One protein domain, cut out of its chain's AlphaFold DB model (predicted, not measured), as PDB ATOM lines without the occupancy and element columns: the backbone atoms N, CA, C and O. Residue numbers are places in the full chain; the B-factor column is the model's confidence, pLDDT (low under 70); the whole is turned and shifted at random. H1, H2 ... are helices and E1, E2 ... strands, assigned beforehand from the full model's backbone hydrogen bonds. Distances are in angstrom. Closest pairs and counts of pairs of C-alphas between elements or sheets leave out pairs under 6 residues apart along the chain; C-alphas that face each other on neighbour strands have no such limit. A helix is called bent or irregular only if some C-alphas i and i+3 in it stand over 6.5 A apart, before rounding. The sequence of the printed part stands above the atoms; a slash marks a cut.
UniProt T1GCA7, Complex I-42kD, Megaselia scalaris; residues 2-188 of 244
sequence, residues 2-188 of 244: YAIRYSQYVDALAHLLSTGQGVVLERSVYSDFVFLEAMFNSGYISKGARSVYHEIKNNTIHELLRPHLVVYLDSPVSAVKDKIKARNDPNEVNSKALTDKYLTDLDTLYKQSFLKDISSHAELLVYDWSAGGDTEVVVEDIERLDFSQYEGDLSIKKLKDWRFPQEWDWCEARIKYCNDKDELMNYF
ATOM      1  N   TYR A   2     149.246 134.110 158.027       93.75
ATOM      2  CA  TYR A   2     150.511 133.678 158.647       93.75
ATOM      3  C   TYR A   2     151.781 134.178 157.928       93.75
ATOM      4  O   TYR A   2     152.591 134.860 158.543       93.75
ATOM      5  N   ALA A   3     151.902 133.958 156.612       93.81
ATOM      6  CA  ALA A   3     153.057 134.413 155.823       93.81
ATOM      7  C   ALA A   3     153.271 135.941 155.834       93.81
ATOM      8  O   ALA A   3     154.403 136.410 155.859       93.81
ATOM      9  N   ILE A   4     152.189 136.727 155.862       93.94
ATOM     10  CA  ILE A   4     152.267 138.196 155.916       93.94
ATOM     11  C   ILE A   4     152.754 138.637 157.295       93.94
ATOM     12  O   ILE A   4     153.661 139.456 157.387       93.94
ATOM     13  N   ARG A   5     152.198 138.053 158.367       94.62
ATOM     14  CA  ARG A   5     152.652 138.327 159.738       94.62
ATOM     15  C   ARG A   5     154.108 137.923 159.933       94.62
ATOM     16  O   ARG A   5     154.836 138.631 160.612       94.62
ATOM     17  N   TYR A   6     154.523 136.805 159.339       95.69
ATOM     18  CA  TYR A   6     155.908 136.346 159.370       95.69
ATOM     19  C   TYR A   6     156.836 137.351 158.695       95.69
ATOM     20  O   TYR A   6     157.788 137.806 159.317       95.69
ATOM     21  N   SER A   7     156.499 137.771 157.474       95.38
ATOM     22  CA  SER A   7     157.233 138.808 156.741       95.38
ATOM     23  C   SER A   7     157.352 140.109 157.549       95.38
ATOM     24  O   SER A   7     158.456 140.609 157.739       95.38
ATOM     25  N   GLN A   8     156.243 140.595 158.121       95.25
ATOM     26  CA  GLN A   8     156.228 141.792 158.970       95.25
ATOM     27  C   GLN A   8     157.085 141.629 160.236       95.25
ATOM     28  O   GLN A   8     157.709 142.580 160.696       95.25
ATOM     29  N   TYR A   9     157.107 140.432 160.823       96.31
ATOM     30  CA  TYR A   9     157.914 140.151 162.006       96.31
ATOM     31  C   TYR A   9     159.410 140.127 161.676       96.31
ATOM     32  O   TYR A   9     160.206 140.645 162.452       96.31
ATOM     33  N   VAL A  10     159.792 139.592 160.511       95.94
ATOM     34  CA  VAL A  10     161.172 139.674 160.005       95.94
ATOM     35  C   VAL A  10     161.590 141.133 159.819       95.94
ATOM     36  O   VAL A  10     162.659 141.513 160.287       95.94
ATOM     37  N   ASP A  11     160.722 141.970 159.241       95.19
ATOM     38  CA  ASP A  11     160.996 143.406 159.080       95.19
ATOM     39  C   ASP A  11     161.167 144.112 160.430       95.19
ATOM     40  O   ASP A  11     162.073 144.926 160.611       95.19
ATOM     41  N   ALA A  12     160.343 143.758 161.420       96.00
ATOM     42  CA  ALA A  12     160.464 144.287 162.773       96.00
ATOM     43  C   ALA A  12     161.789 143.892 163.444       96.00
ATOM     44  O   ALA A  12     162.419 144.729 164.091       96.00
ATOM     45  N   LEU A  13     162.239 142.643 163.269       95.38
ATOM     46  CA  LEU A  13     163.542 142.185 163.766       95.38
ATOM     47  C   LEU A  13     164.699 142.893 163.049       95.38
ATOM     48  O   LEU A  13     165.654 143.315 163.700       95.38
ATOM     49  N   ALA A  14     164.602 143.073 161.730       95.44
ATOM     50  CA  ALA A  14     165.597 143.794 160.941       95.44
ATOM     51  C   ALA A  14     165.723 145.264 161.382       95.44
ATOM     52  O   ALA A  14     166.841 145.770 161.539       95.44
ATOM     53  N   HIS A  15     164.590 145.931 161.638       95.50
ATOM     54  CA  HIS A  15     164.545 147.298 162.164       95.50
ATOM     55  C   HIS A  15     165.164 147.387 163.558       95.50
ATOM     56  O   HIS A  15     166.045 148.220 163.782       95.50
ATOM     57  N   LEU A  16     164.760 146.499 164.471       95.44
ATOM     58  CA  LEU A  16     165.264 146.454 165.843       95.44
ATOM     59  C   LEU A  16     166.788 146.261 165.874       95.44
ATOM     60  O   LEU A  16     167.490 147.042 166.511       95.44
ATOM     61  N   LEU A  17     167.315 145.279 165.136       93.06
ATOM     62  CA  LEU A  17     168.750 144.967 165.112       93.06
ATOM     63  C   LEU A  17     169.594 146.006 164.362       93.06
ATOM     64  O   LEU A  17     170.806 146.075 164.559       93.06
ATOM     65  N   SER A  18     168.986 146.804 163.481       93.00
ATOM     66  CA  SER A  18     169.704 147.842 162.735       93.00
ATOM     67  C   SER A  18     169.661 149.216 163.395       93.00
ATOM     68  O   SER A  18     170.603 149.986 163.208       93.00
ATOM     69  N   THR A  19     168.592 149.542 164.125       94.38
ATOM     70  CA  THR A  19     168.366 150.886 164.688       94.38
ATOM     71  C   THR A  19     168.402 150.931 166.213       94.38
ATOM     72  O   THR A  19     168.571 152.010 166.776       94.38
ATOM     73  N   GLY A  20     168.221 149.790 166.884       92.69
ATOM     74  CA  GLY A  20     168.053 149.714 168.336       92.69
ATOM     75  C   GLY A  20     166.700 150.231 168.841       92.69
ATOM     76  O   GLY A  20     166.493 150.298 170.049       92.69
ATOM     77  N   GLN A  21     165.774 150.610 167.956       95.56
ATOM     78  CA  GLN A  21     164.451 151.098 168.349       95.56
ATOM     79  C   GLN A  21     163.475 149.940 168.574       95.56
ATOM     80  O   GLN A  21     163.355 149.045 167.735       95.56
ATOM     81  N   GLY A  22     162.735 149.991 169.685       93.69
ATOM     82  CA  GLY A  22     161.662 149.042 169.975       93.69
ATOM     83  C   GLY A  22     160.537 149.100 168.937       93.69
ATOM     84  O   GLY A  22     160.200 150.169 168.430       93.69
ATOM     85  N   VAL A  23     159.937 147.945 168.637       96.38
ATOM     86  CA  VAL A  23     158.830 147.819 167.676       96.38
ATOM     87  C   VAL A  23     157.620 147.203 168.365       96.38
ATOM     88  O   VAL A  23     157.717 146.142 168.978       96.38
ATOM     89  N   VAL A  24     156.463 147.852 168.224       95.62
ATOM     90  CA  VAL A  24     155.174 147.323 168.682       95.62
ATOM     91  C   VAL A  24     154.452 146.696 167.496       95.62
ATOM     92  O   VAL A  24     154.237 147.348 166.476       95.62
ATOM     93  N   LEU A  25     154.067 145.426 167.629       95.31
ATOM     94  CA  LEU A  25     153.345 144.687 166.594       95.31
ATOM     95  C   LEU A  25     151.934 144.325 167.052       95.31
ATOM     96  O   LEU A  25     151.735 143.771 168.133       95.31
ATOM     97  N   GLU A  26     150.950 144.560 166.183       92.44
ATOM     98  CA  GLU A  26     149.583 144.091 166.402       92.44
ATOM     99  C   GLU A  26     149.480 142.599 166.061       92.44
ATOM    100  O   GLU A  26     149.408 142.220 164.890       92.44
ATOM    101  N   ARG A  27     149.409 141.758 167.101       91.75
ATOM    102  CA  ARG A  27     149.359 140.286 167.022       91.75
ATOM    103  C   ARG A  27     150.569 139.690 166.289       91.75
ATOM    104  O   ARG A  27     150.704 139.746 165.067       91.75
ATOM    105  N   SER A  28     151.430 139.018 167.044       91.12
ATOM    106  CA  SER A  28     152.609 138.353 166.489       91.12
ATOM    107  C   SER A  28     152.265 137.041 165.774       91.12
ATOM    108  O   SER A  28     151.191 136.456 165.961       91.12
ATOM    109  N   VAL A  29     153.234 136.544 165.002       94.25
ATOM    110  CA  VAL A  29     153.223 135.231 164.331       94.25
ATOM    111  C   VAL A  29     152.921 134.094 165.312       94.25
ATOM    112  O   VAL A  29     152.185 133.165 164.986       94.25
ATOM    113  N   TYR A  30     153.417 134.205 166.547       93.88
ATOM    114  CA  TYR A  30     153.218 133.213 167.605       93.88
ATOM    115  C   TYR A  30     151.756 133.076 168.045       93.88
ATOM    116  O   TYR A  30     151.378 132.022 168.543       93.88
ATOM    117  N   SER A  31     150.929 134.106 167.841       94.25
ATOM    118  CA  SER A  31     149.505 134.087 168.205       94.25
ATOM    119  C   SER A  31     148.576 133.617 167.078       94.25
ATOM    120  O   SER A  31     147.399 133.357 167.318       94.25
ATOM    121  N   ASP A  32     149.079 133.475 165.847       94.75
ATOM    122  CA  ASP A  32     148.253 133.217 164.658       94.75
ATOM    123  C   ASP A  32     147.536 131.851 164.708       94.75
ATOM    124  O   ASP A  32     146.390 131.734 164.269       94.75
ATOM    125  N   PHE A  33     148.148 130.841 165.340       94.88
ATOM    126  CA  PHE A  33     147.565 129.495 165.430       94.88
ATOM    127  C   PHE A  33     146.239 129.470 166.200       94.88
ATOM    128  O   PHE A  33     145.413 128.594 165.958       94.88
ATOM    129  N   VAL A  34     146.012 130.434 167.101       95.62
ATOM    130  CA  VAL A  34     144.758 130.550 167.855       95.62
ATOM    131  C   VAL A  34     143.580 130.758 166.900       95.62
ATOM    132  O   VAL A  34     142.538 130.122 167.054       95.62
ATOM    133  N   PHE A  35     143.764 131.572 165.855       94.38
ATOM    134  CA  PHE A  35     142.733 131.796 164.841       94.38
ATOM    135  C   PHE A  35     142.469 130.548 164.006       94.38
ATOM    136  O   PHE A  35     141.309 130.223 163.754       94.38
ATOM    137  N   LEU A  36     143.524 129.834 163.610       94.94
ATOM    138  CA  LEU A  36     143.390 128.591 162.858       94.94
ATOM    139  C   LEU A  36     142.624 127.530 163.659       94.94
ATOM    140  O   LEU A  36     141.680 126.932 163.145       94.94
ATOM    141  N   GLU A  37     143.007 127.305 164.915       95.31
ATOM    142  CA  GLU A  37     142.381 126.296 165.775       95.31
ATOM    143  C   GLU A  37     140.917 126.650 166.079       95.31
ATOM    144  O   GLU A  37     140.048 125.784 165.989       95.31
ATOM    145  N   ALA A  38     140.600 127.926 166.321       94.75
ATOM    146  CA  ALA A  38     139.214 128.362 166.493       94.75
ATOM    147  C   ALA A  38     138.373 128.153 165.218       94.75
ATOM    148  O   ALA A  38     137.217 127.720 165.284       94.75
ATOM    149  N   MET A  39     138.947 128.420 164.038       93.62
ATOM    150  CA  MET A  39     138.269 128.188 162.759       93.62
ATOM    151  C   MET A  39     138.062 126.694 162.485       93.62
ATOM    152  O   MET A  39     137.014 126.302 161.969       93.62
ATOM    153  N   PHE A  40     139.023 125.855 162.871       94.50
ATOM    154  CA  PHE A  40     138.911 124.403 162.788       94.50
ATOM    155  C   PHE A  40     137.819 123.860 163.725       94.50
ATOM    156  O   PHE A  40     136.970 123.085 163.285       94.50
ATOM    157  N   ASN A  41     137.760 124.329 164.977       93.81
ATOM    158  CA  ASN A  41     136.725 123.948 165.952       93.81
ATOM    159  C   ASN A  41     135.308 124.364 165.526       93.81
ATOM    160  O   ASN A  41     134.320 123.705 165.871       93.81
ATOM    161  N   SER A  42     135.212 125.445 164.752       91.31
ATOM    162  CA  SER A  42     133.965 125.929 164.151       91.31
ATOM    163  C   SER A  42     133.627 125.253 162.813       91.31
ATOM    164  O   SER A  42     132.557 125.500 162.262       91.31
ATOM    165  N   GLY A  43     134.501 124.381 162.297       91.38
ATOM    166  CA  GLY A  43     134.278 123.618 161.067       91.38
ATOM    167  C   GLY A  43     134.500 124.399 159.767       91.38
ATOM    168  O   GLY A  43     134.032 123.961 158.720       91.38
ATOM    169  N   TYR A  44     135.196 125.541 159.806       91.25
ATOM    170  CA  TYR A  44     135.479 126.344 158.608       91.25
ATOM    171  C   TYR A  44     136.684 125.846 157.803       91.25
ATOM    172  O   TYR A  44     136.807 126.187 156.631       91.25
ATOM    173  N   ILE A  45     137.577 125.075 158.426       93.00
ATOM    174  CA  ILE A  45     138.830 124.607 157.822       93.00
ATOM    175  C   ILE A  45     138.867 123.078 157.845       93.00
ATOM    176  O   ILE A  45     138.460 122.452 158.827       93.00
ATOM    177  N   SER A  46     139.378 122.468 156.774       94.69
ATOM    178  CA  SER A  46     139.557 121.021 156.705       94.69
ATOM    179  C   SER A  46     140.700 120.533 157.609       94.69
ATOM    180  O   SER A  46     141.623 121.264 157.976       94.69
ATOM    181  N   LYS A  47     140.694 119.235 157.938       94.44
ATOM    182  CA  LYS A  47     141.824 118.598 158.641       94.44
ATOM    183  C   LYS A  47     143.129 118.688 157.838       94.44
ATOM    184  O   LYS A  47     144.196 118.793 158.440       94.44
ATOM    185  N   GLY A  48     143.034 118.662 156.507       93.44
ATOM    186  CA  GLY A  48     144.174 118.775 155.601       93.44
ATOM    187  C   GLY A  48     144.860 120.133 155.724       93.44
ATOM    188  O   GLY A  48     146.049 120.186 156.026       93.44
ATOM    189  N   ALA A  49     144.112 121.233 155.604       92.62
ATOM    190  CA  ALA A  49     144.687 122.573 155.744       92.62
ATOM    191  C   ALA A  49     145.269 122.831 157.138       92.62
ATOM    192  O   ALA A  49     146.329 123.445 157.251       92.62
ATOM    193  N   ARG A  50     144.641 122.307 158.201       94.94
ATOM    194  CA  ARG A  50     145.221 122.363 159.552       94.94
ATOM    195  C   ARG A  50     146.574 121.649 159.623       94.94
ATOM    196  O   ARG A  50     147.505 122.171 160.231       94.94
ATOM    197  N   SER A  51     146.694 120.472 159.006       94.94
ATOM    198  CA  SER A  51     147.961 119.730 158.950       94.94
ATOM    199  C   SER A  51     149.050 120.517 158.218       94.94
ATOM    200  O   SER A  51     150.159 120.622 158.738       94.94
ATOM    201  N   VAL A  52     148.730 121.103 157.060       94.25
ATOM    202  CA  VAL A  52     149.679 121.913 156.277       94.25
ATOM    203  C   VAL A  52     150.144 123.136 157.065       94.25
ATOM    204  O   VAL A  52     151.334 123.436 157.088       94.25
ATOM    205  N   TYR A  53     149.234 123.814 157.771       94.75
ATOM    206  CA  TYR A  53     149.601 124.946 158.619       94.75
ATOM    207  C   TYR A  53     150.638 124.567 159.679       94.75
ATOM    208  O   TYR A  53     151.631 125.271 159.835       94.75
ATOM    209  N   HIS A  54     150.419 123.472 160.413       94.44
ATOM    210  CA  HIS A  54     151.341 123.058 161.476       94.44
ATOM    211  C   HIS A  54     152.700 122.627 160.926       94.44
ATOM    212  O   HIS A  54     153.714 122.898 161.558       94.44
ATOM    213  N   GLU A  55     152.744 122.028 159.738       93.94
ATOM    214  CA  GLU A  55     154.008 121.726 159.060       93.94
ATOM    215  C   GLU A  55     154.772 123.003 158.690       93.94
ATOM    216  O   GLU A  55     155.937 123.151 159.053       93.94
ATOM    217  N   ILE A  56     154.100 123.975 158.059       94.38
ATOM    218  CA  ILE A  56     154.705 125.274 157.730       94.38
ATOM    219  C   ILE A  56     155.161 125.991 159.006       94.38
ATOM    220  O   ILE A  56     156.267 126.530 159.053       94.38
ATOM    221  N   LYS A  57     154.337 125.992 160.059       94.25
ATOM    222  CA  LYS A  57     154.677 126.600 161.348       94.25
ATOM    223  C   LYS A  57     155.934 125.962 161.933       94.25
ATOM    224  O   LYS A  57     156.840 126.695 162.302       94.25
ATOM    225  N   ASN A  58     156.020 124.635 161.976       93.19
ATOM    226  CA  ASN A  58     157.189 123.937 162.511       93.19
ATOM    227  C   ASN A  58     158.463 124.219 161.702       93.19
ATOM    228  O   ASN A  58     159.536 124.292 162.285       93.19
ATOM    229  N   ASN A  59     158.354 124.444 160.391       92.88
ATOM    230  CA  ASN A  59     159.509 124.787 159.558       92.88
ATOM    231  C   ASN A  59     159.967 126.246 159.716       92.88
ATOM    232  O   ASN A  59     161.123 126.550 159.465       92.88
ATOM    233  N   THR A  60     159.065 127.156 160.096       94.44
ATOM    234  CA  THR A  60     159.316 128.610 160.058       94.44
ATOM    235  C   THR A  60     159.515 129.224 161.441       94.44
ATOM    236  O   THR A  60     160.340 130.112 161.617       94.44
ATOM    237  N   ILE A  61     158.770 128.776 162.454       92.81
ATOM    238  CA  ILE A  61     158.671 129.472 163.746       92.81
ATOM    239  C   ILE A  61     159.980 129.457 164.544       92.81
ATOM    240  O   ILE A  61     160.213 130.357 165.349       92.81
ATOM    241  N   HIS A  62     160.822 128.446 164.323       91.25
ATOM    242  CA  HIS A  62     162.117 128.291 164.988       91.25
ATOM    243  C   HIS A  62     163.187 129.237 164.439       91.25
ATOM    244  O   HIS A  62     164.191 129.464 165.107       91.25
ATOM    245  N   GLU A  63     162.960 129.814 163.258       92.44
ATOM    246  CA  GLU A  63     163.893 130.757 162.650       92.44
ATOM    247  C   GLU A  63     163.788 132.165 163.245       92.44
ATOM    248  O   GLU A  63     164.703 132.960 163.037       92.44
ATOM    249  N   LEU A  64     162.705 132.471 163.971       93.94
ATOM    250  CA  LEU A  64     162.411 133.786 164.540       93.94
ATOM    251  C   LEU A  64     162.737 133.865 166.036       93.94
ATOM    252  O   LEU A  64     162.481 132.927 166.792       93.94
ATOM    253  N   LEU A  65     163.189 135.042 166.482       93.88
ATOM    254  CA  LEU A  65     163.336 135.358 167.907       93.88
ATOM    255  C   LEU A  65     161.972 135.673 168.529       93.88
ATOM    256  O   LEU A  65     161.245 136.540 168.038       93.88
ATOM    257  N   ARG A  66     161.623 135.010 169.636       94.50
ATOM    258  CA  ARG A  66     160.361 135.264 170.353       94.50
ATOM    259  C   ARG A  66     160.315 136.674 170.953       94.50
ATOM    260  O   ARG A  66     161.356 137.209 171.301       94.50
ATOM    261  N   PRO A  67     159.134 137.289 171.129       94.94
ATOM    262  CA  PRO A  67     159.037 138.650 171.655       94.94
ATOM    263  C   PRO A  67     159.542 138.757 173.100       94.94
ATOM    264  O   PRO A  67     159.503 137.781 173.854       94.94
ATOM    265  N   HIS A  68     159.963 139.966 173.486       93.62
ATOM    266  CA  HIS A  68     160.380 140.272 174.857       93.62
ATOM    267  C   HIS A  68     159.195 140.389 175.820       93.62
ATOM    268  O   HIS A  68     159.222 139.866 176.931       93.62
ATOM    269  N   LEU A  69     158.143 141.060 175.355       94.81
ATOM    270  CA  LEU A  69     156.946 141.393 176.108       94.81
ATOM    271  C   LEU A  69     155.710 141.070 175.270       94.81
ATOM    272  O   LEU A  69     155.660 141.354 174.070       94.81
ATOM    273  N   VAL A  70     154.695 140.514 175.920       96.12
ATOM    274  CA  VAL A  70     153.355 140.333 175.374       96.12
ATOM    275  C   VAL A  70     152.365 141.066 176.265       96.12
ATOM    276  O   VAL A  70     152.273 140.803 177.460       96.12
ATOM    277  N   VAL A  71     151.598 141.969 175.658       95.31
ATOM    278  CA  VAL A  71     150.482 142.654 176.312       95.31
ATOM    279  C   VAL A  71     149.185 142.005 175.841       95.31
ATOM    280  O   VAL A  71     148.866 142.035 174.651       95.31
ATOM    281  N   TYR A  72     148.454 141.385 176.764       95.12
ATOM    282  CA  TYR A  72     147.155 140.776 176.505       95.12
ATOM    283  C   TYR A  72     146.040 141.647 177.076       95.12
ATOM    284  O   TYR A  72     146.037 141.984 178.259       95.12
ATOM    285  N   LEU A  73     145.079 141.990 176.221       94.25
ATOM    286  CA  LEU A  73     143.905 142.775 176.581       94.25
ATOM    287  C   LEU A  73     142.719 141.821 176.736       94.25
ATOM    288  O   LEU A  73     142.165 141.352 175.740       94.25
ATOM    289  N   ASP A  74     142.357 141.505 177.976       93.56
ATOM    290  CA  ASP A  74     141.232 140.629 178.287       93.56
ATOM    291  C   ASP A  74     139.916 141.394 178.133       93.56
ATOM    292  O   ASP A  74     139.731 142.475 178.683       93.56
ATOM    293  N   SER A  75     138.982 140.853 177.359       92.75
ATOM    294  CA  SER A  75     137.656 141.444 177.190       92.75
ATOM    295  C   SER A  75     136.634 140.328 177.023       92.75
ATOM    296  O   SER A  75     136.834 139.437 176.195       92.75
ATOM    297  N   PRO A  76     135.493 140.384 177.733       92.62
ATOM    298  CA  PRO A  76     134.481 139.346 177.626       92.62
ATOM    299  C   PRO A  76     133.868 139.321 176.223       92.62
ATOM    300  O   PRO A  76     133.689 140.361 175.579       92.62
ATOM    301  N   VAL A  77     133.491 138.123 175.768       92.00
ATOM    302  CA  VAL A  77     132.935 137.880 174.424       92.00
ATOM    303  C   VAL A  77     131.705 138.747 174.138       92.00
ATOM    304  O   VAL A  77     131.557 139.251 173.025       92.00
ATOM    305  N   SER A  78     130.846 138.970 175.136       91.44
ATOM    306  CA  SER A  78     129.677 139.850 175.019       91.44
ATOM    307  C   SER A  78     130.078 141.281 174.656       91.44
ATOM    308  O   SER A  78     129.608 141.815 173.653       91.44
ATOM    309  N   ALA A  79     131.024 141.864 175.396       91.12
ATOM    310  CA  ALA A  79     131.522 143.210 175.131       91.12
ATOM    311  C   ALA A  79     132.221 143.306 173.766       91.12
ATOM    312  O   ALA A  79     132.056 144.299 173.060       91.12
ATOM    313  N   VAL A  80     132.969 142.272 173.359       90.81
ATOM    314  CA  VAL A  80     133.600 142.220 172.029       90.81
ATOM    315  C   VAL A  80     132.540 142.241 170.928       90.81
ATOM    316  O   VAL A  80     132.652 143.019 169.982       90.81
ATOM    317  N   LYS A  81     131.476 141.442 171.061       90.38
ATOM    318  CA  LYS A  81     130.369 141.425 170.097       90.38
ATOM    319  C   LYS A  81     129.661 142.768 169.993       90.38
ATOM    320  O   LYS A  81     129.365 143.202 168.880       90.38
ATOM    321  N   ASP A  82     129.399 143.416 171.120       90.69
ATOM    322  CA  ASP A  82     128.737 144.719 171.134       90.69
ATOM    323  C   ASP A  82     129.621 145.792 170.486       90.69
ATOM    324  O   ASP A  82     129.137 146.572 169.667       90.69
ATOM    325  N   LYS A  83     130.938 145.762 170.738       90.00
ATOM    326  CA  LYS A  83     131.917 146.645 170.079       90.00
ATOM    327  C   LYS A  83     132.006 146.404 168.565       90.00
ATOM    328  O   LYS A  83     132.078 147.371 167.808       90.00
ATOM    329  N   ILE A  84     131.965 145.150 168.105       89.94
ATOM    330  CA  ILE A  84     131.955 144.818 166.665       89.94
ATOM    331  C   ILE A  84     130.677 145.350 166.004       89.94
ATOM    332  O   ILE A  84     130.738 146.000 164.962       89.94
ATOM    333  N   LYS A  85     129.516 145.140 166.634       88.88
ATOM    334  CA  LYS A  85     128.239 145.674 166.136       88.88
ATOM    335  C   LYS A  85     128.229 147.201 166.106       88.88
ATOM    336  O   LYS A  85     127.735 147.775 165.142       88.88
ATOM    337  N   ALA A  86     128.802 147.852 167.119       91.25
ATOM    338  CA  ALA A  86     128.908 149.308 167.181       91.25
ATOM    339  C   ALA A  86     129.820 149.888 166.086       91.25
ATOM    340  O   ALA A  86     129.542 150.971 165.577       91.25
ATOM    341  N   ARG A  87     130.878 149.165 165.687       90.44
ATOM    342  CA  ARG A  87     131.752 149.544 164.562       90.44
ATOM    343  C   ARG A  87     131.022 149.515 163.216       90.44
ATOM    344  O   ARG A  87     131.360 150.292 162.330       90.44
ATOM    345  N   ASN A  88     130.016 148.646 163.089       88.50
ATOM    346  CA  ASN A  88     129.119 148.543 161.939       88.50
ATOM    347  C   ASN A  88     129.835 148.333 160.585       88.50
ATOM    348  O   ASN A  88     129.397 148.853 159.560       88.50
ATOM    349  N   ASP A  89     130.928 147.563 160.570       90.56
ATOM    350  CA  ASP A  89     131.549 147.120 159.317       90.56
ATOM    351  C   ASP A  89     130.682 146.010 158.684       90.56
ATOM    352  O   ASP A  89     130.487 144.957 159.310       90.56
ATOM    353  N   PRO A  90     130.164 146.194 157.452       89.00
ATOM    354  CA  PRO A  90     129.312 145.205 156.797       89.00
ATOM    355  C   PRO A  90     129.952 143.820 156.662       89.00
ATOM    356  O   PRO A  90     129.232 142.820 156.680       89.00
ATOM    357  N   ASN A  91     131.279 143.739 156.532       87.00
ATOM    358  CA  ASN A  91     131.991 142.473 156.372       87.00
ATOM    359  C   ASN A  91     132.163 141.739 157.704       87.00
ATOM    360  O   ASN A  91     132.140 140.510 157.726       87.00
ATOM    361  N   GLU A  92     132.316 142.470 158.811       86.00
ATOM    362  CA  GLU A  92     132.453 141.884 160.149       86.00
ATOM    363  C   GLU A  92     131.088 141.477 160.719       86.00
ATOM    364  O   GLU A  92     130.934 140.361 161.219       86.00
ATOM    365  N   VAL A  93     130.076 142.345 160.597       85.44
ATOM    366  CA  VAL A  93     128.737 142.120 161.170       85.44
ATOM    367  C   VAL A  93     128.003 140.975 160.470       85.44
ATOM    368  O   VAL A  93     127.355 140.167 161.132       85.44
ATOM    369  N   ASN A  94     128.140 140.863 159.144       83.38
ATOM    370  CA  ASN A  94     127.529 139.777 158.370       83.38
ATOM    371  C   ASN A  94     128.426 138.531 158.276       83.38
ATOM    372  O   ASN A  94     128.093 137.575 157.566       83.38
ATOM    373  N   SER A  95     129.574 138.526 158.959       84.81
ATOM    374  CA  SER A  95     130.508 137.408 158.902       84.81
ATOM    375  C   SER A  95     129.914 136.163 159.547       84.81
ATOM    376  O   SER A  95     129.418 136.184 160.675       84.81
ATOM    377  N   LYS A  96     130.086 135.023 158.875       81.19
ATOM    378  CA  LYS A  96     129.758 133.706 159.437       81.19
ATOM    379  C   LYS A  96     130.545 133.404 160.714       81.19
ATOM    380  O   LYS A  96     130.097 132.568 161.487       81.19
ATOM    381  N   ALA A  97     131.685 134.068 160.923       77.69
ATOM    382  CA  ALA A  97     132.553 133.880 162.081       77.69
ATOM    383  C   ALA A  97     132.087 134.640 163.339       77.69
ATOM    384  O   ALA A  97     132.608 134.373 164.417       77.69
ATOM    385  N   LEU A  98     131.092 135.536 163.260       82.75
ATOM    386  CA  LEU A  98     130.570 136.277 164.421       82.75
ATOM    387  C   LEU A  98     129.626 135.415 165.292       82.75
ATOM    388  O   LEU A  98     128.506 135.797 165.632       82.75
ATOM    389  N   THR A  99     130.067 134.216 165.662       88.31
ATOM    390  CA  THR A  99     129.320 133.296 166.532       88.31
ATOM    391  C   THR A  99     129.862 133.338 167.960       88.31
ATOM    392  O   THR A  99     131.049 133.581 168.172       88.31
ATOM    393  N   ASP A 100     129.001 133.097 168.961       89.44
ATOM    394  CA  ASP A 100     129.447 132.992 170.367       89.44
ATOM    395  C   ASP A 100     130.479 131.888 170.534       89.44
ATOM    396  O   ASP A 100     131.477 132.073 171.225       89.44
ATOM    397  N   LYS A 101     130.260 130.765 169.845       92.00
ATOM    398  CA  LYS A 101     131.172 129.631 169.851       92.00
ATOM    399  C   LYS A 101     132.567 130.033 169.371       92.00
ATOM    400  O   LYS A 101     133.521 129.830 170.107       92.00
ATOM    401  N   TYR A 102     132.682 130.650 168.194       93.06
ATOM    402  CA  TYR A 102     133.985 131.022 167.636       93.06
ATOM    403  C   TYR A 102     134.760 131.990 168.539       93.06
ATOM    404  O   TYR A 102     135.945 131.788 168.789       93.06
ATOM    405  N   LEU A 103     134.091 133.019 169.069       92.44
ATOM    406  CA  LEU A 103     134.735 133.992 169.956       92.44
ATOM    407  C   LEU A 103     135.116 133.389 171.317       92.44
ATOM    408  O   LEU A 103     136.165 133.726 171.859       92.44
ATOM    409  N   THR A 104     134.305 132.471 171.847       94.00
ATOM    410  CA  THR A 104     134.622 131.746 173.089       94.00
ATOM    411  C   THR A 104     135.792 130.783 172.887       94.00
ATOM    412  O   THR A 104     136.680 130.706 173.736       94.00
ATOM    413  N   ASP A 105     135.829 130.079 171.752       94.31
ATOM    414  CA  ASP A 105     136.934 129.190 171.390       94.31
ATOM    415  C   ASP A 105     138.239 129.990 171.241       94.31
ATOM    416  O   ASP A 105     139.273 129.563 171.752       94.31
ATOM    417  N   LEU A 106     138.193 131.172 170.613       93.94
ATOM    418  CA  LEU A 106     139.339 132.086 170.522       93.94
ATOM    419  C   LEU A 106     139.865 132.501 171.901       93.94
ATOM    420  O   LEU A 106     141.060 132.351 172.151       93.94
ATOM    421  N   ASP A 107     138.998 132.995 172.790       93.56
ATOM    422  CA  ASP A 107     139.399 133.419 174.143       93.56
ATOM    423  C   ASP A 107     140.010 132.251 174.934       93.56
ATOM    424  O   ASP A 107     141.078 132.365 175.542       93.56
ATOM    425  N   THR A 108     139.385 131.077 174.836       94.88
ATOM    426  CA  THR A 108     139.859 129.850 175.485       94.88
ATOM    427  C   THR A 108     141.243 129.449 174.977       94.88
ATOM    428  O   THR A 108     142.134 129.153 175.773       94.88
ATOM    429  N   LEU A 109     141.458 129.460 173.660       95.62
ATOM    430  CA  LEU A 109     142.736 129.103 173.041       95.62
ATOM    431  C   LEU A 109     143.842 130.113 173.372       95.62
ATOM    432  O   LEU A 109     144.976 129.701 173.639       95.62
ATOM    433  N   TYR A 110     143.521 131.409 173.423       95.12
ATOM    434  CA  TYR A 110     144.451 132.432 173.894       95.12
ATOM    435  C   TYR A 110     144.898 132.140 175.330       95.12
ATOM    436  O   TYR A 110     146.094 131.967 175.572       95.12
ATOM    437  N   LYS A 111     143.950 132.002 176.261       93.88
ATOM    438  CA  LYS A 111     144.234 131.814 177.692       93.88
ATOM    439  C   LYS A 111     144.920 130.483 178.002       93.88
ATOM    440  O   LYS A 111     145.892 130.448 178.753       93.88
ATOM    441  N   GLN A 112     144.437 129.383 177.428       93.62
ATOM    442  CA  GLN A 112     144.896 128.039 177.795       93.62
ATOM    443  C   GLN A 112     146.161 127.600 177.057       93.62
ATOM    444  O   GLN A 112     146.963 126.857 177.628       93.62
ATOM    445  N   SER A 113     146.326 128.022 175.801       92.81
ATOM    446  CA  SER A 113     147.428 127.562 174.950       92.81
ATOM    447  C   SER A 113     148.484 128.647 174.770       92.81
ATOM    448  O   SER A 113     149.619 128.461 175.198       92.81
ATOM    449  N   PHE A 114     148.122 129.793 174.184       94.31
ATOM    450  CA  PHE A 114     149.105 130.820 173.825       94.31
ATOM    451  C   PHE A 114     149.742 131.490 175.048       94.31
ATOM    452  O   PHE A 114     150.964 131.484 175.166       94.31
ATOM    453  N   LEU A 115     148.936 132.025 175.973       94.06
ATOM    454  CA  LEU A 115     149.446 132.737 177.152       94.06
ATOM    455  C   LEU A 115     150.280 131.821 178.051       94.06
ATOM    456  O   LEU A 115     151.336 132.215 178.543       94.06
ATOM    457  N   LYS A 116     149.846 130.568 178.206       93.00
ATOM    458  CA  LYS A 116     150.577 129.560 178.973       93.00
ATOM    459  C   LYS A 116     151.953 129.271 178.371       93.00
ATOM    460  O   LYS A 116     152.932 129.249 179.110       93.00
ATOM    461  N   ASP A 117     152.035 129.077 177.058       91.75
ATOM    462  CA  ASP A 117     153.299 128.786 176.375       91.75
ATOM    463  C   ASP A 117     154.238 130.003 176.375       91.75
ATOM    464  O   ASP A 117     155.394 129.912 176.796       91.75
ATOM    465  N   ILE A 118     153.721 131.177 176.001       92.50
ATOM    466  CA  ILE A 118     154.538 132.385 175.850       92.50
ATOM    467  C   ILE A 118     155.040 132.931 177.189       92.50
ATOM    468  O   ILE A 118     156.150 133.452 177.232       92.50
ATOM    469  N   SER A 119     154.299 132.732 178.289       91.88
ATOM    470  CA  SER A 119     154.723 133.138 179.643       91.88
ATOM    471  C   SER A 119     156.021 132.468 180.107       91.88
ATOM    472  O   SER A 119     156.715 132.981 180.985       91.88
ATOM    473  N   SER A 120     156.376 131.325 179.507       91.25
ATOM    474  CA  SER A 120     157.639 130.643 179.792       91.25
ATOM    475  C   SER A 120     158.856 131.361 179.200       91.25
ATOM    476  O   SER A 120     159.979 131.120 179.650       91.25
ATOM    477  N   HIS A 121     158.639 132.228 178.204       90.81
ATOM    478  CA  HIS A 121     159.691 132.913 177.461       90.81
ATOM    479  C   HIS A 121     159.631 134.443 177.562       90.81
ATOM    480  O   HIS A 121     160.665 135.071 177.754       90.81
ATOM    481  N   ALA A 122     158.464 135.054 177.382       92.62
ATOM    482  CA  ALA A 122     158.294 136.504 177.375       92.62
ATOM    483  C   ALA A 122     157.711 136.997 178.704       92.62
ATOM    484  O   ALA A 122     157.042 136.240 179.415       92.62
ATOM    485  N   GLU A 123     157.904 138.281 179.007       93.94
ATOM    486  CA  GLU A 123     157.068 138.943 180.003       93.94
ATOM    487  C   GLU A 123     155.630 139.034 179.511       93.94
ATOM    488  O   GLU A 123     155.375 139.243 178.322       93.94
ATOM    489  N   LEU A 124     154.687 138.852 180.431       94.44
ATOM    490  CA  LEU A 124     153.267 138.864 180.129       94.44
ATOM    491  C   LEU A 124     152.569 139.877 181.032       94.44
ATOM    492  O   LEU A 124     152.524 139.693 182.246       94.44
ATOM    493  N   LEU A 125     151.982 140.900 180.417       94.62
ATOM    494  CA  LEU A 125     151.098 141.853 181.082       94.62
ATOM    495  C   LEU A 125     149.666 141.594 180.621       94.62
ATOM    496  O   LEU A 125     149.402 141.515 179.420       94.62
ATOM    497  N   VAL A 126     148.750 141.429 181.573       94.00
ATOM    498  CA  VAL A 126     147.334 141.147 181.310       94.00
ATOM    499  C   VAL A 126     146.499 142.278 181.885       94.00
ATOM    500  O   VAL A 126     146.555 142.530 183.086       94.00
ATOM    501  N   TYR A 127     145.696 142.914 181.038       93.56
ATOM    502  CA  TYR A 127     144.825 144.019 181.426       93.56
ATOM    503  C   TYR A 127     143.371 143.682 181.133       93.56
ATOM    504  O   TYR A 127     143.066 143.181 180.053       93.56
ATOM    505  N   ASP A 128     142.469 144.005 182.057       91.12
ATOM    506  CA  ASP A 128     141.038 144.031 181.755       91.12
ATOM    507  C   ASP A 128     140.736 145.254 180.876       91.12
ATOM    508  O   ASP A 128     140.951 146.401 181.265       91.12
ATOM    509  N   TRP A 129     140.251 144.996 179.667       90.12
ATOM    510  CA  TRP A 129     139.925 145.987 178.646       90.12
ATOM    511  C   TRP A 129     138.427 146.020 178.313       90.12
ATOM    512  O   TRP A 129     138.004 146.517 177.256       90.12
ATOM    513  N   SER A 130     137.590 145.496 179.211       86.50
ATOM    514  CA  SER A 130     136.133 145.464 179.065       86.50
ATOM    515  C   SER A 130     135.541 146.861 178.811       86.50
ATOM    516  O   SER A 130     134.874 147.063 177.789       86.50
ATOM    517  N   ALA A 131     135.869 147.849 179.650       79.94
ATOM    518  CA  ALA A 131     135.367 149.229 179.567       79.94
ATOM    519  C   ALA A 131     136.296 150.216 178.825       79.94
ATOM    520  O   ALA A 131     135.957 151.391 178.692       79.94
ATOM    521  N   GLY A 132     137.426 149.735 178.293       75.44
ATOM    522  CA  GLY A 132     138.545 150.583 177.871       75.44
ATOM    523  C   GLY A 132     139.473 150.837 179.056       75.44
ATOM    524  O   GLY A 132     139.017 151.255 180.117       75.44
ATOM    525  N   GLY A 133     140.748 150.491 178.901       80.56
ATOM    526  CA  GLY A 133     141.755 150.685 179.940       80.56
ATOM    527  C   GLY A 133     142.521 151.991 179.762       80.56
ATOM    528  O   GLY A 133     142.427 152.655 178.726       80.56
ATOM    529  N   ASP A 134     143.279 152.343 180.792       87.81
ATOM    530  CA  ASP A 134     144.153 153.507 180.789       87.81
ATOM    531  C   ASP A 134     145.496 153.159 180.137       87.81
ATOM    532  O   ASP A 134     146.194 152.237 180.564       87.81
ATOM    533  N   THR A 135     145.854 153.889 179.082       90.25
ATOM    534  CA  THR A 135     147.122 153.694 178.378       90.25
ATOM    535  C   THR A 135     148.324 154.141 179.202       90.25
ATOM    536  O   THR A 135     149.400 153.582 179.014       90.25
ATOM    537  N   GLU A 136     148.165 155.112 180.107       91.94
ATOM    538  CA  GLU A 136     149.269 155.607 180.940       91.94
ATOM    539  C   GLU A 136     149.738 154.530 181.919       91.94
ATOM    540  O   GLU A 136     150.937 154.291 182.041       91.94
ATOM    541  N   VAL A 137     148.795 153.796 182.517       91.56
ATOM    542  CA  VAL A 137     149.092 152.657 183.400       91.56
ATOM    543  C   VAL A 137     149.875 151.576 182.657       91.56
ATOM    544  O   VAL A 137     150.863 151.061 183.173       91.56
ATOM    545  N   VAL A 138     149.480 151.263 181.417       92.50
ATOM    546  CA  VAL A 138     150.187 150.262 180.602       92.50
ATOM    547  C   VAL A 138     151.628 150.694 180.333       92.50
ATOM    548  O   VAL A 138     152.529 149.861 180.385       92.50
ATOM    549  N   VAL A 139     151.855 151.975 180.040       93.75
ATOM    550  CA  VAL A 139     153.202 152.510 179.796       93.75
ATOM    551  C   VAL A 139     154.037 152.484 181.074       93.75
ATOM    552  O   VAL A 139     155.161 151.995 181.035       93.75
ATOM    553  N   GLU A 140     153.483 152.927 182.204       94.06
ATOM    554  CA  GLU A 140     154.180 152.917 183.494       94.06
ATOM    555  C   GLU A 140     154.608 151.497 183.897       94.06
ATOM    556  O   GLU A 140     155.743 151.276 184.324       94.06
ATOM    557  N   ASP A 141     153.731 150.509 183.721       94.25
ATOM    558  CA  ASP A 141     154.057 149.118 184.023       94.25
ATOM    559  C   ASP A 141     155.137 148.564 183.086       94.25
ATOM    560  O   ASP A 141     155.987 147.799 183.538       94.25
ATOM    561  N   ILE A 142     155.166 148.980 181.814       94.06
ATOM    562  CA  ILE A 142     156.248 148.625 180.882       94.06
ATOM    563  C   ILE A 142     157.578 149.253 181.317       94.06
ATOM    564  O   ILE A 142     158.602 148.578 181.265       94.06
ATOM    565  N   GLU A 143     157.579 150.508 181.765       93.12
ATOM    566  CA  GLU A 143     158.786 151.203 182.237       93.12
ATOM    567  C   GLU A 143     159.357 150.598 183.525       93.12
ATOM    568  O   GLU A 143     160.565 150.636 183.754       93.12
ATOM    569  N   ARG A 144     158.499 150.010 184.363       93.31
ATOM    570  CA  ARG A 144     158.905 149.306 185.586       93.31
ATOM    571  C   ARG A 144     159.506 147.926 185.323       93.31
ATOM    572  O   ARG A 144     160.104 147.357 186.239       93.31
ATOM    573  N   LEU A 145     159.330 147.358 184.127       92.62
ATOM    574  CA  LEU A 145     159.889 146.050 183.802       92.62
ATOM    575  C   LEU A 145     161.407 146.133 183.662       92.62
ATOM    576  O   LEU A 145     161.942 146.834 182.807       92.62
ATOM    577  N   ASP A 146     162.096 145.323 184.458       90.31
ATOM    578  CA  ASP A 146     163.528 145.111 184.322       90.31
ATOM    579  C   ASP A 146     163.797 143.792 183.586       90.31
ATOM    580  O   ASP A 146     163.568 142.703 184.118       90.31
ATOM    581  N   PHE A 147     164.278 143.883 182.346       88.25
ATOM    582  CA  PHE A 147     164.688 142.715 181.560       88.25
ATOM    583  C   PHE A 147     166.122 142.260 181.872       88.25
ATOM    584  O   PHE A 147     166.468 141.116 181.566       88.25
ATOM    585  N   SER A 148     166.935 143.105 182.519       84.38
ATOM    586  CA  SER A 148     168.338 142.797 182.833       84.38
ATOM    587  C   SER A 148     168.470 141.684 183.872       84.38
ATOM    588  O   SER A 148     169.433 140.925 183.855       84.38
ATOM    589  N   GLN A 149     167.447 141.479 184.707       83.62
ATOM    590  CA  GLN A 149     167.405 140.379 185.677       83.62
ATOM    591  C   GLN A 149     167.456 138.978 185.034       83.62
ATOM    592  O   GLN A 149     167.710 137.985 185.717       83.62
ATOM    593  N   TYR A 150     167.193 138.876 183.727       81.75
ATOM    594  CA  TYR A 150     167.286 137.625 182.973       81.75
ATOM    595  C   TYR A 150     168.667 137.424 182.333       81.75
ATOM    596  O   TYR A 150     168.962 136.334 181.835       81.75
ATOM    597  N   GLU A 151     169.532 138.437 182.366       72.12
ATOM    598  CA  GLU A 151     170.902 138.374 181.873       72.12
ATOM    599  C   GLU A 151     171.805 137.763 182.956       72.12
ATOM    600  O   GLU A 151     172.105 138.374 183.975       72.12
ATOM    601  N   GLY A 152     172.229 136.512 182.758       67.94
ATOM    602  CA  GLY A 152     173.258 135.872 183.593       67.94
ATOM    603  C   GLY A 152     172.907 134.478 184.106       67.94
ATOM    604  O   GLY A 152     173.794 133.631 184.199       67.94
ATOM    605  N   ASP A 153     171.630 134.183 184.361       76.00
ATOM    606  CA  ASP A 153     171.214 132.847 184.806       76.00
ATOM    607  C   ASP A 153     170.712 131.994 183.630       76.00
ATOM    608  O   ASP A 153     169.595 132.152 183.125       76.00
ATOM    609  N   LEU A 154     171.549 131.047 183.198       73.19
ATOM    610  CA  LEU A 154     171.252 130.097 182.119       73.19
ATOM    611  C   LEU A 154     170.074 129.153 182.429       73.19
ATOM    612  O   LEU A 154     169.550 128.524 181.508       73.19
ATOM    613  N   SER A 155     169.647 129.043 183.692       76.31
ATOM    614  CA  SER A 155     168.483 128.241 184.087       76.31
ATOM    615  C   SER A 155     167.148 128.935 183.782       76.31
ATOM    616  O   SER A 155     166.124 128.267 183.588       76.31
ATOM    617  N   ILE A 156     167.156 130.268 183.667       82.31
ATOM    618  CA  ILE A 156     165.969 131.064 183.355       82.31
ATOM    619  C   ILE A 156     165.624 130.909 181.873       82.31
ATOM    620  O   ILE A 156     166.414 131.243 180.993       82.31
ATOM    621  N   LYS A 157     164.402 130.444 181.588       84.56
ATOM    622  CA  LYS A 157     163.900 130.239 180.217       84.56
ATOM    623  C   LYS A 157     163.484 131.532 179.506       84.56
ATOM    624  O   LYS A 157     163.395 131.537 178.277       84.56
ATOM    625  N   LYS A 158     163.228 132.604 180.263       89.06
ATOM    626  CA  LYS A 158     162.786 133.885 179.714       89.06
ATOM    627  C   LYS A 158     163.873 134.569 178.894       89.06
ATOM    628  O   LYS A 158     165.035 134.570 179.294       89.06
ATOM    629  N   LEU A 159     163.491 135.128 177.749       88.88
ATOM    630  CA  LEU A 159     164.373 135.799 176.787       88.88
ATOM    631  C   LEU A 159     165.566 134.962 176.318       88.88
ATOM    632  O   LEU A 159     166.567 135.514 175.871       88.88
ATOM    633  N   LYS A 160     165.486 133.630 176.411       88.62
ATOM    634  CA  LYS A 160     166.602 132.748 176.057       88.62
ATOM    635  C   LYS A 160     167.088 132.987 174.625       88.62
ATOM    636  O   LYS A 160     168.288 132.929 174.386       88.62
ATOM    637  N   ASP A 161     166.169 133.276 173.709       89.00
ATOM    638  CA  ASP A 161     166.475 133.472 172.288       89.00
ATOM    639  C   ASP A 161     167.325 134.728 172.026       89.00
ATOM    640  O   ASP A 161     167.984 134.809 170.999       89.00
ATOM    641  N   TRP A 162     167.331 135.692 172.952       90.38
ATOM    642  CA  TRP A 162     168.047 136.968 172.821       90.38
ATOM    643  C   TRP A 162     169.436 136.956 173.455       90.38
ATOM    644  O   TRP A 162     170.158 137.949 173.405       90.38
ATOM    645  N   ARG A 163     169.827 135.836 174.069       87.44
ATOM    646  CA  ARG A 163     171.109 135.701 174.763       87.44
ATOM    647  C   ARG A 163     172.175 135.206 173.799       87.44
ATOM    648  O   ARG A 163     172.517 134.025 173.792       87.44
ATOM    649  N   PHE A 164     172.696 136.122 172.998       87.56
ATOM    650  CA  PHE A 164     173.823 135.864 172.110       87.56
ATOM    651  C   PHE A 164     175.145 136.083 172.866       87.56
ATOM    652  O   PHE A 164     175.433 137.216 173.263       87.56
ATOM    653  N   PRO A 165     175.936 135.025 173.124       84.38
ATOM    654  CA  PRO A 165     177.161 135.139 173.913       84.38
ATOM    655  C   PRO A 165     178.288 135.862 173.169       84.38
ATOM    656  O   PRO A 165     179.153 136.443 173.821       84.38
ATOM    657  N   GLN A 166     178.311 135.811 171.833       89.12
ATOM    658  CA  GLN A 166     179.358 136.424 171.019       89.12
ATOM    659  C   GLN A 166     178.794 137.545 170.144       89.12
ATOM    660  O   GLN A 166     177.669 137.479 169.654       89.12
ATOM    661  N   GLU A 167     179.611 138.568 169.883       89.25
ATOM    662  CA  GLU A 167     179.261 139.664 168.964       89.25
ATOM    663  C   GLU A 167     178.995 139.165 167.536       89.25
ATOM    664  O   GLU A 167     178.173 139.726 166.811       89.25
ATOM    665  N   TRP A 168     179.677 138.091 167.135       92.31
ATOM    666  CA  TRP A 168     179.472 137.463 165.836       92.31
ATOM    667  C   TRP A 168     178.043 136.926 165.674       92.31
ATOM    668  O   TRP A 168     177.434 137.147 164.629       92.31
ATOM    669  N   ASP A 169     177.466 136.333 166.722       91.81
ATOM    670  CA  ASP A 169     176.100 135.795 166.691       91.81
ATOM    671  C   ASP A 169     175.062 136.913 166.465       91.81
ATOM    672  O   ASP A 169     174.097 136.747 165.716       91.81
ATOM    673  N   TRP A 170     175.292 138.099 167.044       91.75
ATOM    674  CA  TRP A 170     174.476 139.290 166.775       91.75
ATOM    675  C   TRP A 170     174.582 139.745 165.316       91.75
ATOM    676  O   TRP A 170     173.591 140.181 164.721       91.75
ATOM    677  N   CYS A 171     175.775 139.645 164.726       92.19
ATOM    678  CA  CYS A 171     175.995 139.994 163.327       92.19
ATOM    679  C   CYS A 171     175.298 138.999 162.392       92.19
ATOM    680  O   CYS A 171     174.632 139.431 161.452       92.19
ATOM    681  N   GLU A 172     175.384 137.697 162.673       92.06
ATOM    682  CA  GLU A 172     174.666 136.657 161.929       92.06
ATOM    683  C   GLU A 172     173.151 136.844 162.017       92.06
ATOM    684  O   GLU A 172     172.477 136.862 160.986       92.06
ATOM    685  N   ALA A 173     172.614 137.074 163.219       92.19
ATOM    686  CA  ALA A 173     171.191 137.352 163.405       92.19
ATOM    687  C   ALA A 173     170.753 138.569 162.576       92.19
ATOM    688  O   ALA A 173     169.728 138.535 161.895       92.19
ATOM    689  N   ARG A 174     171.552 139.641 162.569       92.88
ATOM    690  CA  ARG A 174     171.255 140.829 161.767       92.88
ATOM    691  C   ARG A 174     171.290 140.544 160.264       92.88
ATOM    692  O   ARG A 174     170.387 141.000 159.565       92.88
ATOM    693  N   ILE A 175     172.293 139.815 159.769       92.19
ATOM    694  CA  ILE A 175     172.394 139.431 158.350       92.19
ATOM    695  C   ILE A 175     171.164 138.612 157.945       92.19
ATOM    696  O   ILE A 175     170.483 138.986 156.990       92.19
ATOM    697  N   LYS A 176     170.812 137.604 158.749       93.12
ATOM    698  CA  LYS A 176     169.665 136.720 158.526       93.12
ATOM    699  C   LYS A 176     168.357 137.485 158.314       93.12
ATOM    700  O   LYS A 176     167.621 137.208 157.372       93.12
ATOM    701  N   TYR A 177     168.048 138.459 159.172       93.81
ATOM    702  CA  TYR A 177     166.781 139.195 159.062       93.81
ATOM    703  C   TYR A 177     166.827 140.355 158.055       93.81
ATOM    704  O   TYR A 177     165.797 140.676 157.469       93.81
ATOM    705  N   CYS A 178     167.988 140.986 157.833       89.75
ATOM    706  CA  CYS A 178     168.095 142.144 156.934       89.75
ATOM    707  C   CYS A 178     168.305 141.762 155.464       89.75
ATOM    708  O   CYS A 178     167.803 142.455 154.580       89.75
ATOM    709  N   ASN A 179     169.082 140.712 155.199       88.06
ATOM    710  CA  ASN A 179     169.505 140.350 153.847       88.06
ATOM    711  C   ASN A 179     168.777 139.102 153.341       88.06
ATOM    712  O   ASN A 179     168.406 139.052 152.169       88.06
ATOM    713  N   ASP A 180     168.509 138.144 154.232       90.50
ATOM    714  CA  ASP A 180     168.052 136.803 153.850       90.50
ATOM    715  C   ASP A 180     166.541 136.618 154.057       90.50
ATOM    716  O   ASP A 180     166.035 135.502 154.176       90.50
ATOM    717  N   LYS A 181     165.768 137.716 154.050       91.00
ATOM    718  CA  LYS A 181     164.300 137.665 154.147       91.00
ATOM    719  C   LYS A 181     163.691 136.753 153.078       91.00
ATOM    720  O   LYS A 181     162.788 135.982 153.389       91.00
ATOM    721  N   ASP A 182     164.198 136.805 151.848       89.38
ATOM    722  CA  ASP A 182     163.745 135.928 150.760       89.38
ATOM    723  C   ASP A 182     163.983 134.442 151.093       89.38
ATOM    724  O   ASP A 182     163.124 133.602 150.825       89.38
ATOM    725  N   GLU A 183     165.113 134.112 151.729       91.50
ATOM    726  CA  GLU A 183     165.418 132.746 152.170       91.50
ATOM    727  C   GLU A 183     164.484 132.303 153.295       91.50
ATOM    728  O   GLU A 183     163.922 131.208 153.238       91.50
ATOM    729  N   LEU A 184     164.218 133.183 154.262       92.44
ATOM    730  CA  LEU A 184     163.253 132.919 155.328       92.44
ATOM    731  C   LEU A 184     161.839 132.684 154.775       92.44
ATOM    732  O   LEU A 184     161.104 131.826 155.268       92.44
ATOM    733  N   MET A 185     161.456 133.414 153.728       93.31
ATOM    734  CA  MET A 185     160.173 133.221 153.053       93.31
ATOM    735  C   MET A 185     160.126 131.923 152.232       93.31
ATOM    736  O   MET A 185     159.040 131.380 152.024       93.31
ATOM    737  N   ASN A 186     161.269 131.361 151.824       92.69
ATOM    738  CA  ASN A 186     161.304 130.092 151.094       92.69
ATOM    739  C   ASN A 186     160.883 128.889 151.948       92.69
ATOM    740  O   ASN A 186     160.374 127.919 151.387       92.69
ATOM    741  N   TYR A 187     160.987 128.952 153.281       91.56
ATOM    742  CA  TYR A 187     160.503 127.883 154.173       91.56
ATOM    743  C   TYR A 187     158.983 127.654 154.105       91.56
ATOM    744  O   TYR A 187     158.489 126.615 154.544       91.56
ATOM    745  N   PHE A 188     158.229 128.587 153.516       91.50
ATOM    746  CA  PHE A 188     156.800 128.419 153.248       91.50
ATOM    747  C   PHE A 188     156.514 127.524 152.036       91.50
ATOM    748  O   PHE A 188     155.391 127.037 151.896       91.50
TER     749      PHE A 188
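Overview. This is residues 2 to 188 of the 244 residues of the protein "Complex I-42kD" of Megaselia scalaris (UniProt T1GCA7). A small ribbon of two parallel strands, E1 and E2, has H6 on one side and H7 on the other, and from H6 a slightly bent row of helices goes on through H2 to H3. H1 meets residues 29 to 32 of H2, H8 and H9 pack on H1, and H4 and H5 lie at the end of the body opposite H8, where residues 86 to 91 stick out. The printed part has 187 residues, with named elements in the order H1, H2, H3, E1, H4, H5, H6, E2, H7, H8, H9: nine helices and two strands, class mostly helix. It is compact, with a radius of gyration of the C-alphas of 18.4 A and spans of 52 by 42 by 30 A.

Along the chain. Find C-alpha 69 at (156.946, 141.393, 176.108); from there E1 runs 15.9 A to residue 74. E2, residues 123 to 128, runs 16.9 A. H6, residues 100 to 118, is 25.7 A long and only just irregular, C-alphas 112 and 115 being 6.6 A apart. H7 is residues 135 to 143, 12.5 A. H2, residues 29 to 41, 20.1 A, is irregular: C-alphas 30 and 33 are 7.1 A apart. H3, residues 47 to 63, 25.5 A, has a kink of 25 degrees near residue 57 and is only just irregular, with C-alphas 59 and 62 7.0 A apart. H1, residues 2 to 19, begins at C-alpha 2 (150.511, 133.678, 158.647) and is 25.5 A long. H4 is residues 77 to 87, 15.3 A; H5 is 90 to 93, 5.4 A; H8 is 167 to 178, 16.6 A. H9, residues 181 to 186, 8.7 A, ends at C-alpha 186 (161.304, 130.092, 151.094).

Arrangement. Look first at E1 and E2, parallel at 19 degrees: N 70 and O 123 are 2.8 A apart, and N 125 and O 70 3.0 A, within hydrogen-bond range. E1, H4 H5 H6, E2 is a strand-helix-strand unit, two parallel neighbour strands with helices between. H6 is near E1, and H7 near E2. H2 touches H6, C-alphas of Ala 38 and Asp 105 closest at 5.5 A, at 37 degrees, only just steep. H2 and H3 form a helical hairpin; their closest C-alphas, Leu 36 and Arg 50, are 7.3 A apart. H1 and H2, another helical hairpin, come closest at the C-alphas of Arg 5 and Val 29, 5.6 A. H1 touches H8 at a steep tilt of 46 degrees, C-alphas of Ala 14 and Cys 178 closest at 5.0 A, and H9 at a shallow tilt of 26 degrees, Val 10 and Lys 181 closest at 6.9 A. H4 touches H6, C-alphas of Val 77 and Leu 103 closest at 6.2 A; H4 and H5 only just touch, only at the corner, with 3 pairs of C-alphas within 8 A, Lys 85 and Val 93 closest at 6.1 A. Every O i to N i+4 pair is within hydrogen-bond range in H1, H4, H7, H8 and H9, against 5 of 9 in H2, 11 of 13 in H3 and 13 of 15 in H6; H5 is too short for such a pair.

Size, cuts and confidence. The farthest C-alphas, those of Asn 94 and Gln 166, are 53.5 A apart. The printed part has no cut. The link from H7 to H8, residues 144 to 166, is long. Mean pLDDT of the printed part is 91.3; residue 152 alone is under 70.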